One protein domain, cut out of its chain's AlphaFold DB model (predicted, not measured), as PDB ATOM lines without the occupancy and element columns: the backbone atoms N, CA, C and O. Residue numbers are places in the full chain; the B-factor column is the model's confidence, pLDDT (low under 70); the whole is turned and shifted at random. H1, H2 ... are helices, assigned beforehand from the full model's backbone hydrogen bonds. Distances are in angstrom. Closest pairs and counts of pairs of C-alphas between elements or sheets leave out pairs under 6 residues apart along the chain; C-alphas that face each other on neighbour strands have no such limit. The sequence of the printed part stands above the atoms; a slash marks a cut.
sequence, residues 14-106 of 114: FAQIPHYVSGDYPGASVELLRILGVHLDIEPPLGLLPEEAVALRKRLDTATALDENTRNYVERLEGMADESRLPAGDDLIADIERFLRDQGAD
ATOM      1  N   PHE A  14     161.675 177.355 213.143       93.56
ATOM      2  CA  PHE A  14     160.358 177.927 213.385       93.56
ATOM      3  C   PHE A  14     159.857 177.435 214.737       93.56
ATOM      4  O   PHE A  14     160.038 176.268 215.077       93.56
ATOM      5  N   ALA A  15     159.232 178.329 215.496       91.06
ATOM      6  CA  ALA A  15     158.551 177.991 216.734       91.06
ATOM      7  C   ALA A  15     157.044 177.989 216.485       91.06
ATOM      8  O   ALA A  15     156.519 178.888 215.824       91.06
ATOM      9  N   GLN A  16     156.350 176.990 217.020       89.81
ATOM     10  CA  GLN A  16     154.895 177.014 217.070       89.81
ATOM     11  C   GLN A  16     154.454 177.913 218.224       89.81
ATOM     12  O   GLN A  16     154.922 177.763 219.352       89.81
ATOM     13  N   ILE A  17     153.568 178.860 217.925       88.56
ATOM     14  CA  ILE A  17     152.986 179.774 218.906       88.56
ATOM     15  C   ILE A  17     151.496 179.438 219.005       88.56
ATOM     16  O   ILE A  17     150.842 179.345 217.961       88.56
ATOM     17  N   PRO A  18     150.941 179.250 220.215       83.44
ATOM     18  CA  PRO A  18     149.517 178.993 220.360       83.44
ATOM     19  C   PRO A  18     148.696 180.160 219.803       83.44
ATOM     20  O   PRO A  18     148.967 181.316 220.110       83.44
ATOM     21  N   HIS A  19     147.673 179.879 218.998       80.88
ATOM     22  CA  HIS A  19     146.915 180.921 218.286       80.88
ATOM     23  C   HIS A  19     146.075 181.826 219.202       80.88
ATOM     24  O   HIS A  19     145.650 182.895 218.775       80.88
ATOM     25  N   TYR A  20     145.820 181.412 220.448       78.19
ATOM     26  CA  TYR A  20     145.185 182.264 221.457       78.19
ATOM     27  C   TYR A  20     146.145 183.326 222.014       78.19
ATOM     28  O   TYR A  20     145.717 184.248 222.706       78.19
ATOM     29  N   VAL A  21     147.447 183.211 221.734       83.94
ATOM     30  CA  VAL A  21     148.425 184.248 222.047       83.94
ATOM     31  C   VAL A  21     148.388 185.296 220.944       83.94
ATOM     32  O   VAL A  21     148.745 185.036 219.798       83.94
ATOM     33  N   SER A  22     148.005 186.514 221.312       80.25
ATOM     34  CA  SER A  22     148.172 187.695 220.470       80.25
ATOM     35  C   SER A  22     149.408 188.489 220.904       80.25
ATOM     36  O   SER A  22     149.518 188.840 222.080       80.25
ATOM     37  N   GLY A  23     150.285 188.839 219.961       86.56
ATOM     38  CA  GLY A  23     151.464 189.674 220.215       86.56
ATOM     39  C   GLY A  23     152.731 188.876 220.525       86.56
ATOM     40  O   GLY A  23     152.900 187.754 220.051       86.56
ATOM     41  N   ASP A  24     153.640 189.486 221.283       91.12
ATOM     42  CA  ASP A  24     154.960 188.922 221.557       91.12
ATOM     43  C   ASP A  24     154.872 187.629 222.381       91.12
ATOM     44  O   ASP A  24     154.149 187.546 223.376       91.12
ATOM     45  N   TYR A  25     155.669 186.623 222.002       95.12
ATOM     46  CA  TYR A  25     155.783 185.359 222.733       95.12
ATOM     47  C   TYR A  25     157.252 185.065 223.081       95.12
ATOM     48  O   TYR A  25     157.924 184.323 222.357       95.12
ATOM     49  N   PRO A  26     157.780 185.623 224.192       96.75
ATOM     50  CA  PRO A  26     159.198 185.522 224.550       96.75
ATOM     51  C   PRO A  26     159.689 184.078 224.700       96.75
ATOM     52  O   PRO A  26     160.849 183.793 224.416       96.75
ATOM     53  N   GLY A  27     158.799 183.147 225.069       96.12
ATOM     54  CA  GLY A  27     159.119 181.719 225.140       96.12
ATOM     55  C   GLY A  27     159.587 181.135 223.802       96.12
ATOM     56  O   GLY A  27     160.548 180.371 223.780       96.12
ATOM     57  N   ALA A  28     158.983 181.545 222.680       96.00
ATOM     58  CA  ALA A  28     159.448 181.132 221.354       96.00
ATOM     59  C   ALA A  28     160.836 181.702 221.043       96.00
ATOM     60  O   ALA A  28     161.693 180.983 220.535       96.00
ATOM     61  N   SER A  29     161.081 182.970 221.382       96.94
ATOM     62  CA  SER A  29     162.386 183.608 221.184       96.94
ATOM     63  C   SER A  29     163.494 182.902 221.966       96.94
ATOM     64  O   SER A  29     164.558 182.647 221.404       96.94
ATOM     65  N   VAL A  30     163.241 182.536 223.229       97.81
ATOM     66  CA  VAL A  30     164.194 181.785 224.068       97.81
ATOM     67  C   VAL A  30     164.582 180.464 223.408       97.81
ATOM     68  O   VAL A  30     165.771 180.180 223.275       97.81
ATOM     69  N   GLU A  31     163.610 179.672 222.957       96.88
ATOM     70  CA  GLU A  31     163.899 178.348 222.393       96.88
ATOM     71  C   GLU A  31     164.523 178.414 220.995       96.88
ATOM     72  O   GLU A  31     165.431 177.638 220.690       96.88
ATOM     73  N   LEU A  32     164.139 179.392 220.169       97.06
ATOM     74  CA  LEU A  32     164.815 179.641 218.892       97.06
ATOM     75  C   LEU A  32     166.282 180.033 219.097       97.06
ATOM     76  O   LEU A  32     167.156 179.509 218.403       97.06
ATOM     77  N   LEU A  33     166.567 180.912 220.064       97.25
ATOM     78  CA  LEU A  33     167.938 181.283 220.413       97.25
ATOM     79  C   LEU A  33     168.709 180.086 220.971       97.25
ATOM     80  O   LEU A  33     169.847 179.871 220.568       97.25
ATOM     81  N   ARG A  34     168.099 179.265 221.831       96.31
ATOM     82  CA  ARG A  34     168.736 178.055 222.370       96.31
ATOM     83  C   ARG A  34     169.139 177.086 221.257       96.31
ATOM     84  O   ARG A  34     170.286 176.650 221.221       96.31
ATOM     85  N   ILE A  35     168.223 176.771 220.339       96.81
ATOM     86  CA  ILE A  35     168.494 175.861 219.214       96.81
ATOM     87  C   ILE A  35     169.570 176.443 218.290       96.81
ATOM     88  O   ILE A  35     170.460 175.719 217.841       96.81
ATOM     89  N   LEU A  36     169.533 177.755 218.044       96.12
ATOM     90  CA  LEU A  36     170.580 178.441 217.292       96.12
ATOM     91  C   LEU A  36     171.943 178.347 217.994       96.12
ATOM     92  O   LEU A  36     172.942 178.074 217.336       96.12
ATOM     93  N   GLY A  37     171.976 178.530 219.316       96.94
ATOM     94  CA  GLY A  37     173.174 178.388 220.141       96.94
ATOM     95  C   GLY A  37     173.789 176.998 220.030       96.94
ATOM     96  O   GLY A  37     174.975 176.879 219.743       96.94
ATOM     97  N   VAL A  38     172.966 175.947 220.124       96.94
ATOM     98  CA  VAL A  38     173.403 174.554 219.919       96.94
ATOM     99  C   VAL A  38     173.992 174.346 218.521       96.94
ATOM    100  O   VAL A  38     175.016 173.688 218.380       96.94
ATOM    101  N   HIS A  39     173.375 174.909 217.479       95.44
ATOM    102  CA  HIS A  39     173.869 174.766 216.106       95.44
ATOM    103  C   HIS A  39     175.213 175.469 215.870       95.44
ATOM    104  O   HIS A  39     176.014 175.015 215.056       95.44
ATOM    105  N   LEU A  40     175.436 176.592 216.553       95.62
ATOM    106  CA  LEU A  40     176.639 177.413 216.418       95.62
ATOM    107  C   LEU A  40     177.707 177.109 217.477       95.62
ATOM    108  O   LEU A  40     178.773 177.716 217.425       95.62
ATOM    109  N   ASP A  41     177.426 176.195 218.408       97.50
ATOM    110  CA  ASP A  41     178.252 175.893 219.582       97.50
ATOM    111  C   ASP A  41     178.578 177.147 220.420       97.50
ATOM    112  O   ASP A  41     179.714 177.405 220.817       97.50
ATOM    113  N   ILE A  42     177.555 177.975 220.656       97.81
ATOM    114  CA  ILE A  42     177.636 179.183 221.486       97.81
ATOM    115  C   ILE A  42     176.489 179.234 222.490       97.81
ATOM    116  O   ILE A  42     175.411 178.685 222.265       97.81
ATOM    117  N   GLU A  43     176.685 179.997 223.562       96.81
ATOM    118  CA  GLU A  43     175.614 180.362 224.485       96.81
ATOM    119  C   GLU A  43     175.148 181.800 224.194       96.81
ATOM    120  O   GLU A  43     175.844 182.762 224.541       96.81
ATOM    121  N   PRO A  44     174.015 181.988 223.492       96.12
ATOM    122  CA  PRO A  44     173.552 183.318 223.135       96.12
ATOM    123  C   PRO A  44     173.035 184.064 224.373       96.12
ATOM    124  O   PRO A  44     172.354 183.475 225.216       96.12
ATOM    125  N   PRO A  45     173.289 185.379 224.480       96.44
ATOM    126  CA  PRO A  45     172.754 186.176 225.572       96.44
ATOM    127  C   PRO A  45     171.227 186.266 225.454       96.44
ATOM    128  O   PRO A  45     170.702 186.804 224.482       96.44
ATOM    129  N   LEU A  46     170.513 185.762 226.461       96.50
ATOM    130  CA  LEU A  46     169.045 185.765 226.476       96.50
ATOM    131  C   LEU A  46     168.443 187.035 227.101       96.50
ATOM    132  O   LEU A  46     167.257 187.304 226.925       96.50
ATOM    133  N   GLY A  47     169.244 187.825 227.823       97.06
ATOM    134  CA  GLY A  47     168.775 189.035 228.500       97.06
ATOM    135  C   GLY A  47     167.583 188.751 229.421       97.06
ATOM    136  O   GLY A  47     167.628 187.815 230.216       97.06
ATOM    137  N   LEU A  48     166.518 189.545 229.285       97.62
ATOM    138  CA  LEU A  48     165.289 189.421 230.081       97.62
ATOM    139  C   LEU A  48     164.271 188.426 229.502       97.62
ATOM    140  O   LEU A  48     163.269 188.142 230.154       97.62
ATOM    141  N   LEU A  49     164.519 187.857 228.314       97.50
ATOM    142  CA  LEU A  49     163.561 186.970 227.641       97.50
ATOM    143  C   LEU A  49     163.088 185.795 228.516       97.50
ATOM    144  O   LEU A  49     161.892 185.502 228.491       97.50
ATOM    145  N   PRO A  50     163.947 185.121 229.314       97.69
ATOM    146  CA  PRO A  50     163.487 184.046 230.192       97.69
ATOM    147  C   PRO A  50     162.517 184.536 231.274       97.69
ATOM    148  O   PRO A  50     161.526 183.868 231.569       97.69
ATOM    149  N   GLU A  51     162.769 185.713 231.846       98.00
ATOM    150  CA  GLU A  51     161.912 186.314 232.873       98.00
ATOM    151  C   GLU A  51     160.562 186.734 232.280       98.00
ATOM    152  O   GLU A  51     159.505 186.428 232.842       98.00
ATOM    153  N   GLU A  52     160.586 187.367 231.106       97.62
ATOM    154  CA  GLU A  52     159.392 187.753 230.353       97.62
ATOM    155  C   GLU A  52     158.565 186.533 229.932       97.62
ATOM    156  O   GLU A  52     157.337 186.552 230.043       97.62
ATOM    157  N   ALA A  53     159.220 185.445 229.514       96.25
ATOM    158  CA  ALA A  53     158.560 184.192 229.152       96.25
ATOM    159  C   ALA A  53     157.819 183.582 230.350       96.25
ATOM    160  O   ALA A  53     156.649 183.212 230.231       96.25
ATOM    161  N   VAL A  54     158.463 183.531 231.522       96.56
ATOM    162  CA  VAL A  54     157.834 183.052 232.763       96.56
ATOM    163  C   VAL A  54     156.666 183.952 233.170       96.56
ATOM    164  O   VAL A  54     155.605 183.453 233.556       96.56
ATOM    165  N   ALA A  55     156.831 185.274 233.086       95.88
ATOM    166  CA  ALA A  55     155.778 186.226 233.425       95.88
ATOM    167  C   ALA A  55     154.563 186.095 232.494       95.88
ATOM    168  O   ALA A  55     153.426 186.083 232.971       95.88
ATOM    169  N   LEU A  56     154.790 185.961 231.185       93.50
ATOM    170  CA  LEU A  56     153.722 185.773 230.208       93.50
ATOM    171  C   LEU A  56     152.995 184.445 230.426       93.50
ATOM    172  O   LEU A  56     151.768 184.443 230.475       93.50
ATOM    173  N   ARG A  57     153.727 183.340 230.625       90.38
ATOM    174  CA  ARG A  57     153.139 182.016 230.889       90.38
ATOM    175  C   ARG A  57     152.177 182.066 232.073       90.38
ATOM    176  O   ARG A  57     151.017 181.715 231.921       90.38
ATOM    177  N   LYS A  58     152.603 182.651 233.198       91.94
ATOM    178  CA  LYS A  58     151.745 182.821 234.385       91.94
ATOM    179  C   LYS A  58     150.474 183.627 234.103       91.94
ATOM    180  O   LYS A  58     149.415 183.300 234.635       91.94
ATOM    181  N   ARG A  59     150.559 184.691 233.294       89.94
ATOM    182  CA  ARG A  59     149.381 185.488 232.903       89.94
ATOM    183  C   ARG A  59     148.416 184.670 232.048       89.94
ATOM    184  O   ARG A  59     147.216 184.739 232.292       89.94
ATOM    185  N   LEU A  60     148.932 183.888 231.097       86.25
ATOM    186  CA  LEU A  60     148.129 183.000 230.252       86.25
ATOM    187  C   LEU A  60     147.461 181.893 231.079       86.25
ATOM    188  O   LEU A  60     146.255 181.699 230.961       86.25
ATOM    189  N   ASP A  61     148.200 181.242 231.978       84.50
ATOM    190  CA  ASP A  61     147.665 180.210 232.880       84.50
ATOM    191  C   ASP A  61     146.558 180.784 233.784       84.50
ATOM    192  O   ASP A  61     145.534 180.154 234.032       84.50
ATOM    193  N   THR A  62     146.719 182.030 234.243       85.06
ATOM    194  CA  THR A  62     145.695 182.714 235.049       85.06
ATOM    195  C   THR A  62     144.455 183.057 234.221       85.06
ATOM    196  O   THR A  62     143.334 182.857 234.681       85.06
ATOM    197  N   ALA A  63     144.637 183.572 233.003       77.81
ATOM    198  CA  ALA A  63     143.535 183.952 232.120       77.81
ATOM    199  C   ALA A  63     142.705 182.735 231.688       77.81
ATOM    200  O   ALA A  63     141.478 182.775 231.738       77.81
ATOM    201  N   THR A  64     143.373 181.636 231.336       71.00
ATOM    202  CA  THR A  64     142.721 180.365 230.989       71.00
ATOM    203  C   THR A  64     142.020 179.734 232.191       71.00
ATOM    204  O   THR A  64     140.961 179.136 232.035       71.00
ATOM    205  N   ALA A  65     142.537 179.913 233.412       71.12
ATOM    206  CA  ALA A  65     141.888 179.389 234.610       71.12
ATOM    207  C   ALA A  65     140.588 180.123 235.007       71.12
ATOM    208  O   ALA A  65     139.747 179.541 235.699       71.12
ATOM    209  N   LEU A  66     140.413 181.383 234.608       63.41
ATOM    210  CA  LEU A  66     139.244 182.193 234.972       63.41
ATOM    211  C   LEU A  66     138.047 182.006 234.030       63.41
ATOM    212  O   LEU A  66     136.938 182.390 234.394       63.41
ATOM    213  N   ASP A  67     138.246 181.401 232.859       64.50
ATOM    214  CA  ASP A  67     137.189 181.147 231.883       64.50
ATOM    215  C   ASP A  67     137.125 179.654 231.541       64.50
ATOM    216  O   ASP A  67     137.951 179.119 230.804       64.50
ATOM    217  N   GLU A  68     136.124 178.972 232.097       59.44
ATOM    218  CA  GLU A  68     135.922 177.527 231.958       59.44
ATOM    219  C   GLU A  68     135.722 177.099 230.492       59.44
ATOM    220  O   GLU A  68     136.124 176.000 230.108       59.44
ATOM    221  N   ASN A  69     135.196 177.991 229.646       58.88
ATOM    222  CA  ASN A  69     135.044 177.739 228.215       58.88
ATOM    223  C   ASN A  69     136.390 177.859 227.475       58.88
ATOM    224  O   ASN A  69     136.743 176.987 226.678       58.88
ATOM    225  N   THR A  70     137.196 178.876 227.803       62.19
ATOM    226  CA  THR A  70     138.571 179.015 227.286       62.19
ATOM    227  C   THR A  70     139.483 177.889 227.772       62.19
ATOM    228  O   THR A  70     140.293 177.408 226.983       62.19
ATOM    229  N   ARG A  71     139.339 177.404 229.015       65.88
ATOM    230  CA  ARG A  71     140.093 176.241 229.519       65.88
ATOM    231  C   ARG A  71     139.850 175.006 228.655       65.88
ATOM    232  O   ARG A  71     140.805 174.439 228.137       65.88
ATOM    233  N   ASN A  72     138.585 174.636 228.449       70.31
ATOM    234  CA  ASN A  72     138.223 173.473 227.633       70.31
ATOM    235  C   ASN A  72     138.686 173.625 226.172       70.31
ATOM    236  O   ASN A  72     139.081 172.650 225.533       70.31
ATOM    237  N   TYR A  73     138.656 174.851 225.636       65.25
ATOM    238  CA  TYR A  73     139.171 175.150 224.302       65.25
ATOM    239  C   TYR A  73     140.698 174.984 224.229       65.25
ATOM    240  O   TYR A  73     141.182 174.284 223.344       65.25
ATOM    241  N   VAL A  74     141.456 175.550 225.173       70.25
ATOM    242  CA  VAL A  74     142.923 175.416 225.238       70.25
ATOM    243  C   VAL A  74     143.343 173.964 225.457       70.25
ATOM    244  O   VAL A  74     144.204 173.493 224.726       70.25
ATOM    245  N   GLU A  75     142.698 173.222 226.359       71.81
ATOM    246  CA  GLU A  75     142.985 171.796 226.582       71.81
ATOM    247  C   GLU A  75     142.764 170.960 225.316       71.81
ATOM    248  O   GLU A  75     143.582 170.099 224.985       71.81
ATOM    249  N   ARG A  76     141.699 171.238 224.550       73.50
ATOM    250  CA  ARG A  76     141.479 170.576 223.256       73.50
ATOM    251  C   ARG A  76     142.604 170.897 222.268       73.50
ATOM    252  O   ARG A  76     143.043 170.011 221.543       73.50
ATOM    253  N   LEU A  77     143.068 172.142 222.225       68.38
ATOM    254  CA  LEU A  77     144.114 172.579 221.298       68.38
ATOM    255  C   LEU A  77     145.497 172.060 221.665       68.38
ATOM    256  O   LEU A  77     146.256 171.696 220.773       68.38
ATOM    257  N   GLU A  78     145.815 172.015 222.956       70.31
ATOM    258  CA  GLU A  78     147.024 171.373 223.462       70.31
ATOM    259  C   GLU A  78     146.978 169.872 223.178       70.31
ATOM    260  O   GLU A  78     147.953 169.341 222.660       70.31
ATOM    261  N   GLY A  79     145.829 169.212 223.373       69.94
ATOM    262  CA  GLY A  79     145.629 167.816 222.976       69.94
ATOM    263  C   GLY A  79     145.845 167.581 221.478       69.94
ATOM    264  O   GLY A  79     146.540 166.647 221.095       69.94
ATOM    265  N   MET A  80     145.339 168.467 220.614       64.38
ATOM    266  CA  MET A  80     145.572 168.395 219.164       64.38
ATOM    267  C   MET A  80     147.028 168.695 218.778       64.38
ATOM    268  O   MET A  80     147.545 168.097 217.833       64.38
ATOM    269  N   ALA A  81     147.701 169.617 219.471       59.88
ATOM    270  CA  ALA A  81     149.122 169.904 219.263       59.88
ATOM    271  C   ALA A  81     150.007 168.721 219.696       59.88
ATOM    272  O   ALA A  81     150.990 168.420 219.022       59.88
ATOM    273  N   ASP A  82     149.624 168.019 220.766       61.12
ATOM    274  CA  ASP A  82     150.319 166.833 221.279       61.12
ATOM    275  C   ASP A  82     150.049 165.588 220.405       61.12
ATOM    276  O   ASP A  82     150.952 164.796 220.128       61.12
ATOM    277  N   GLU A  83     148.835 165.451 219.857       50.66
ATOM    278  CA  GLU A  83     148.452 164.362 218.942       50.66
ATOM    279  C   GLU A  83     148.958 164.547 217.499       50.66
ATOM    280  O   GLU A  83     148.849 163.632 216.678       50.66
ATOM    281  N   SER A  84     149.580 165.684 217.162       49.12
ATOM    282  CA  SER A  84     149.933 166.016 215.781       49.12
ATOM    283  C   SER A  84     151.441 166.108 215.502       49.12
ATOM    284  O   SER A  84     152.024 167.151 215.205       49.12
ATOM    285  N   ARG A  85     152.003 164.925 215.221       53.09
ATOM    286  CA  ARG A  85     152.468 164.695 213.838       53.09
ATOM    287  C   ARG A  85     151.282 164.986 212.891       53.09
ATOM    288  O   ARG A  85     150.571 164.066 212.524       53.09
ATOM    289  N   LEU A  86     151.040 166.277 212.630       45.72
ATOM    290  CA  LEU A  86     150.044 166.926 211.752       45.72
ATOM    291  C   LEU A  86     148.961 166.022 211.109       45.72
ATOM    292  O   LEU A  86     149.296 165.282 210.181       45.72
ATOM    293  N   PRO A  87     147.659 166.171 211.443       48.75
ATOM    294  CA  PRO A  87     146.615 165.909 210.458       48.75
ATOM    295  C   PRO A  87     146.670 166.998 209.368       48.75
ATOM    296  O   PRO A  87     147.067 168.140 209.622       48.75
ATOM    297  N   ALA A  88     146.341 166.631 208.128       57.91
ATOM    298  CA  ALA A  88     146.357 167.541 206.985       57.91
ATOM    299  C   ALA A  88     145.379 168.708 207.214       57.91
ATOM    300  O   ALA A  88     144.291 168.517 207.748       57.91
ATOM    301  N   GLY A  89     145.766 169.922 206.804       49.69
ATOM    302  CA  GLY A  89     145.045 171.172 207.088       49.69
ATOM    303  C   GLY A  89     143.592 171.258 206.596       49.69
ATOM    304  O   GLY A  89     142.919 172.232 206.918       49.69
ATOM    305  N   ASP A  90     143.101 170.257 205.869       55.75
ATOM    306  CA  ASP A  90     141.732 170.194 205.355       55.75
ATOM    307  C   ASP A  90     140.706 169.879 206.463       55.75
ATOM    308  O   ASP A  90     139.603 170.429 206.454       55.75
ATOM    309  N   ASP A  91     141.077 169.082 207.474       55.09
ATOM    310  CA  ASP A  91     140.168 168.705 208.571       55.09
ATOM    311  C   ASP A  91     139.869 169.893 209.505       55.09
ATOM    312  O   ASP A  91     138.745 170.070 209.981       55.09
ATOM    313  N   LEU A  92     140.858 170.772 209.708       53.44
ATOM    314  CA  LEU A  92     140.717 171.977 210.533       53.44
ATOM    315  C   LEU A  92     139.740 172.988 209.910       53.44
ATOM    316  O   LEU A  92     139.001 173.662 210.628       53.44
ATOM    317  N   ILE A  93     139.705 173.083 208.578       66.81
ATOM    318  CA  ILE A  93     138.796 173.988 207.861       66.81
ATOM    319  C   ILE A  93     137.341 173.541 208.047       66.81
ATOM    320  O   ILE A  93     136.477 174.371 208.334       66.81
ATOM    321  N   ALA A  94     137.073 172.234 207.970       68.31
ATOM    322  CA  ALA A  94     135.727 171.687 208.135       68.31
ATOM    323  C   ALA A  94     135.140 171.958 209.534       68.31
ATOM    324  O   ALA A  94     133.947 172.249 209.676       68.31
ATOM    325  N   ASP A  95     135.977 171.913 210.571       60.84
ATOM    326  CA  ASP A  95     135.561 172.197 211.946       60.84
ATOM    327  C   ASP A  95     135.284 173.689 212.186       60.84
ATOM    328  O   ASP A  95     134.300 174.028 212.854       60.84
ATOM    329  N   ILE A  96     136.075 174.586 211.582       62.69
ATOM    330  CA  ILE A  96     135.828 176.039 211.608       62.69
ATOM    331  C   ILE A  96     134.501 176.366 210.908       62.69
ATOM    332  O   ILE A  96     133.685 177.127 211.433       62.69
ATOM    333  N   GLU A  97     134.238 175.752 209.753       70.44
ATOM    334  CA  GLU A  97     132.983 175.937 209.014       70.44
ATOM    335  C   GLU A  97     131.748 175.421 209.767       70.44
ATOM    336  O   GLU A  97     130.648 175.959 209.594       70.44
ATOM    337  N   ARG A  98     131.889 174.369 210.584       72.81
ATOM    338  CA  ARG A  98     130.804 173.879 211.449       72.81
ATOM    339  C   ARG A  98     130.530 174.861 212.587       72.81
ATOM    340  O   ARG A  98     129.385 175.244 212.792       72.81
ATOM    341  N   PHE A  99     131.579 175.337 213.255       68.38
ATOM    342  CA  PHE A  99     131.467 176.295 214.357       68.38
ATOM    343  C   PHE A  99     130.821 177.627 213.936       68.38
ATOM    344  O   PHE A  99     129.955 178.149 214.635       68.38
ATOM    345  N   LEU A 100     131.185 178.155 212.761       70.62
ATOM    346  CA  LEU A 100     130.583 179.378 212.215       70.62
ATOM    347  C   LEU A 100     129.102 179.196 211.841       70.62
ATOM    348  O   LEU A 100     128.312 180.131 211.982       70.62
ATOM    349  N   ARG A 101     128.713 177.996 211.389       69.62
ATOM    350  CA  ARG A 101     127.308 177.650 211.122       69.62
ATOM    351  C   ARG A 101     126.475 177.628 212.397       69.62
ATOM    352  O   ARG A 101     125.382 178.190 212.401       69.62
ATOM    353  N   ASP A 102     127.006 177.028 213.456       62.53
ATOM    354  CA  ASP A 102     126.296 176.899 214.729       62.53
ATOM    355  C   ASP A 102     126.088 178.269 215.404       62.53
ATOM    356  O   ASP A 102     125.019 178.520 215.955       62.53
ATOM    357  N   GLN A 103     127.029 179.214 215.265       56.88
ATOM    358  CA  GLN A 103     126.838 180.594 215.748       56.88
ATOM    359  C   GLN A 103     125.875 181.434 214.893       56.88
ATOM    360  O   GLN A 103     125.214 182.337 215.406       56.88
ATOM    361  N   GLY A 104     125.767 181.153 213.591       52.88
ATOM    362  CA  GLY A 104     124.819 181.840 212.708       52.88
ATOM    363  C   GLY A 104     123.351 181.507 213.006       52.88
ATOM    364  O   GLY A 104     122.468 182.308 212.698       52.88
ATOM    365  N   ALA A 105     123.082 180.354 213.628       52.84
ATOM    366  CA  ALA A 105     121.732 179.915 213.972       52.84
ATOM    367  C   ALA A 105     121.139 180.648 215.193       52.84
ATOM    368  O   ALA A 105     119.919 180.792 215.270       52.84
ATOM    369  N   ASP A 106     121.975 181.177 216.094       51.22
ATOM    370  CA  ASP A 106     121.526 181.841 217.333       51.22
ATOM    371  C   ASP A 106     121.206 183.345 217.162       51.22
ATOM    372  O   ASP A 106     120.616 183.968 218.043       51.22
TER     373      ASP A 106
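This is residues 14 to 106 of the 114 residues of the protein "PAC2 family protein" of Chloroflexi bacterium (UniProt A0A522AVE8). This is an open chain of four helices: H1 and H2 form a helical hairpin overlapping only near their first residues, H3 turns off the last residues of H2 at a corner, and residues 82 to 106, with H4, stick out as a free arm. The unnamed stretch of residues 14 to 25 comes before H1. The printed part has 93 residues with four named helices, H1, H2, H3 and H4 in that order, and no named strand; its class is all helix. It is loose, with a radius of gyration of the C-alphas of 17.1 A, and elongated, spanning 55 by 32 by 20 A.

Start at Phe 14 and read on to H1, residues 26 to 40, and H2, residues 49 to 66. They touch, H1 with residues 26 to 30 alone and H2 with residues 49 to 56 alone; their closest C-alphas, Gly 27 and Ala 53, are 4.7 A apart. This hairpin runs opposite ways at a steep tilt of 39 degrees. Next find H3, residues 68 to 82, which touches H2 only at the corner, at a steep tilt of 52 degrees, opposite ways; the closest C-alphas, Thr 64 and Arg 71, are 5.1 A apart. H4, residues 90 to 105, is apart from H1, H2 and H3. In H1, H2, H3 and H4 every O i to N i+4 pair is within hydrogen-bond range.

Find C-alpha 26 at (159.198, 185.522, 224.550); from there H1 runs 20.9 A to C-alpha 40. H2 runs 25.8 A from C-alpha 49 at (163.561, 186.970, 227.641), H3 20.9 A, and H4 23.8 A to C-alpha 105 at (121.732, 179.915, 213.972).

The C-alphas farthest apart, Asp 41 and Asp 106, are 57.1 A apart. The printed part has no cut; the link H2 to H3 is tight, and those from H1 to H2 and H3 to H4 are short. The mean pLDDT of the printed part is 78.6, and 33 residues are under 70, among them 79 to 96.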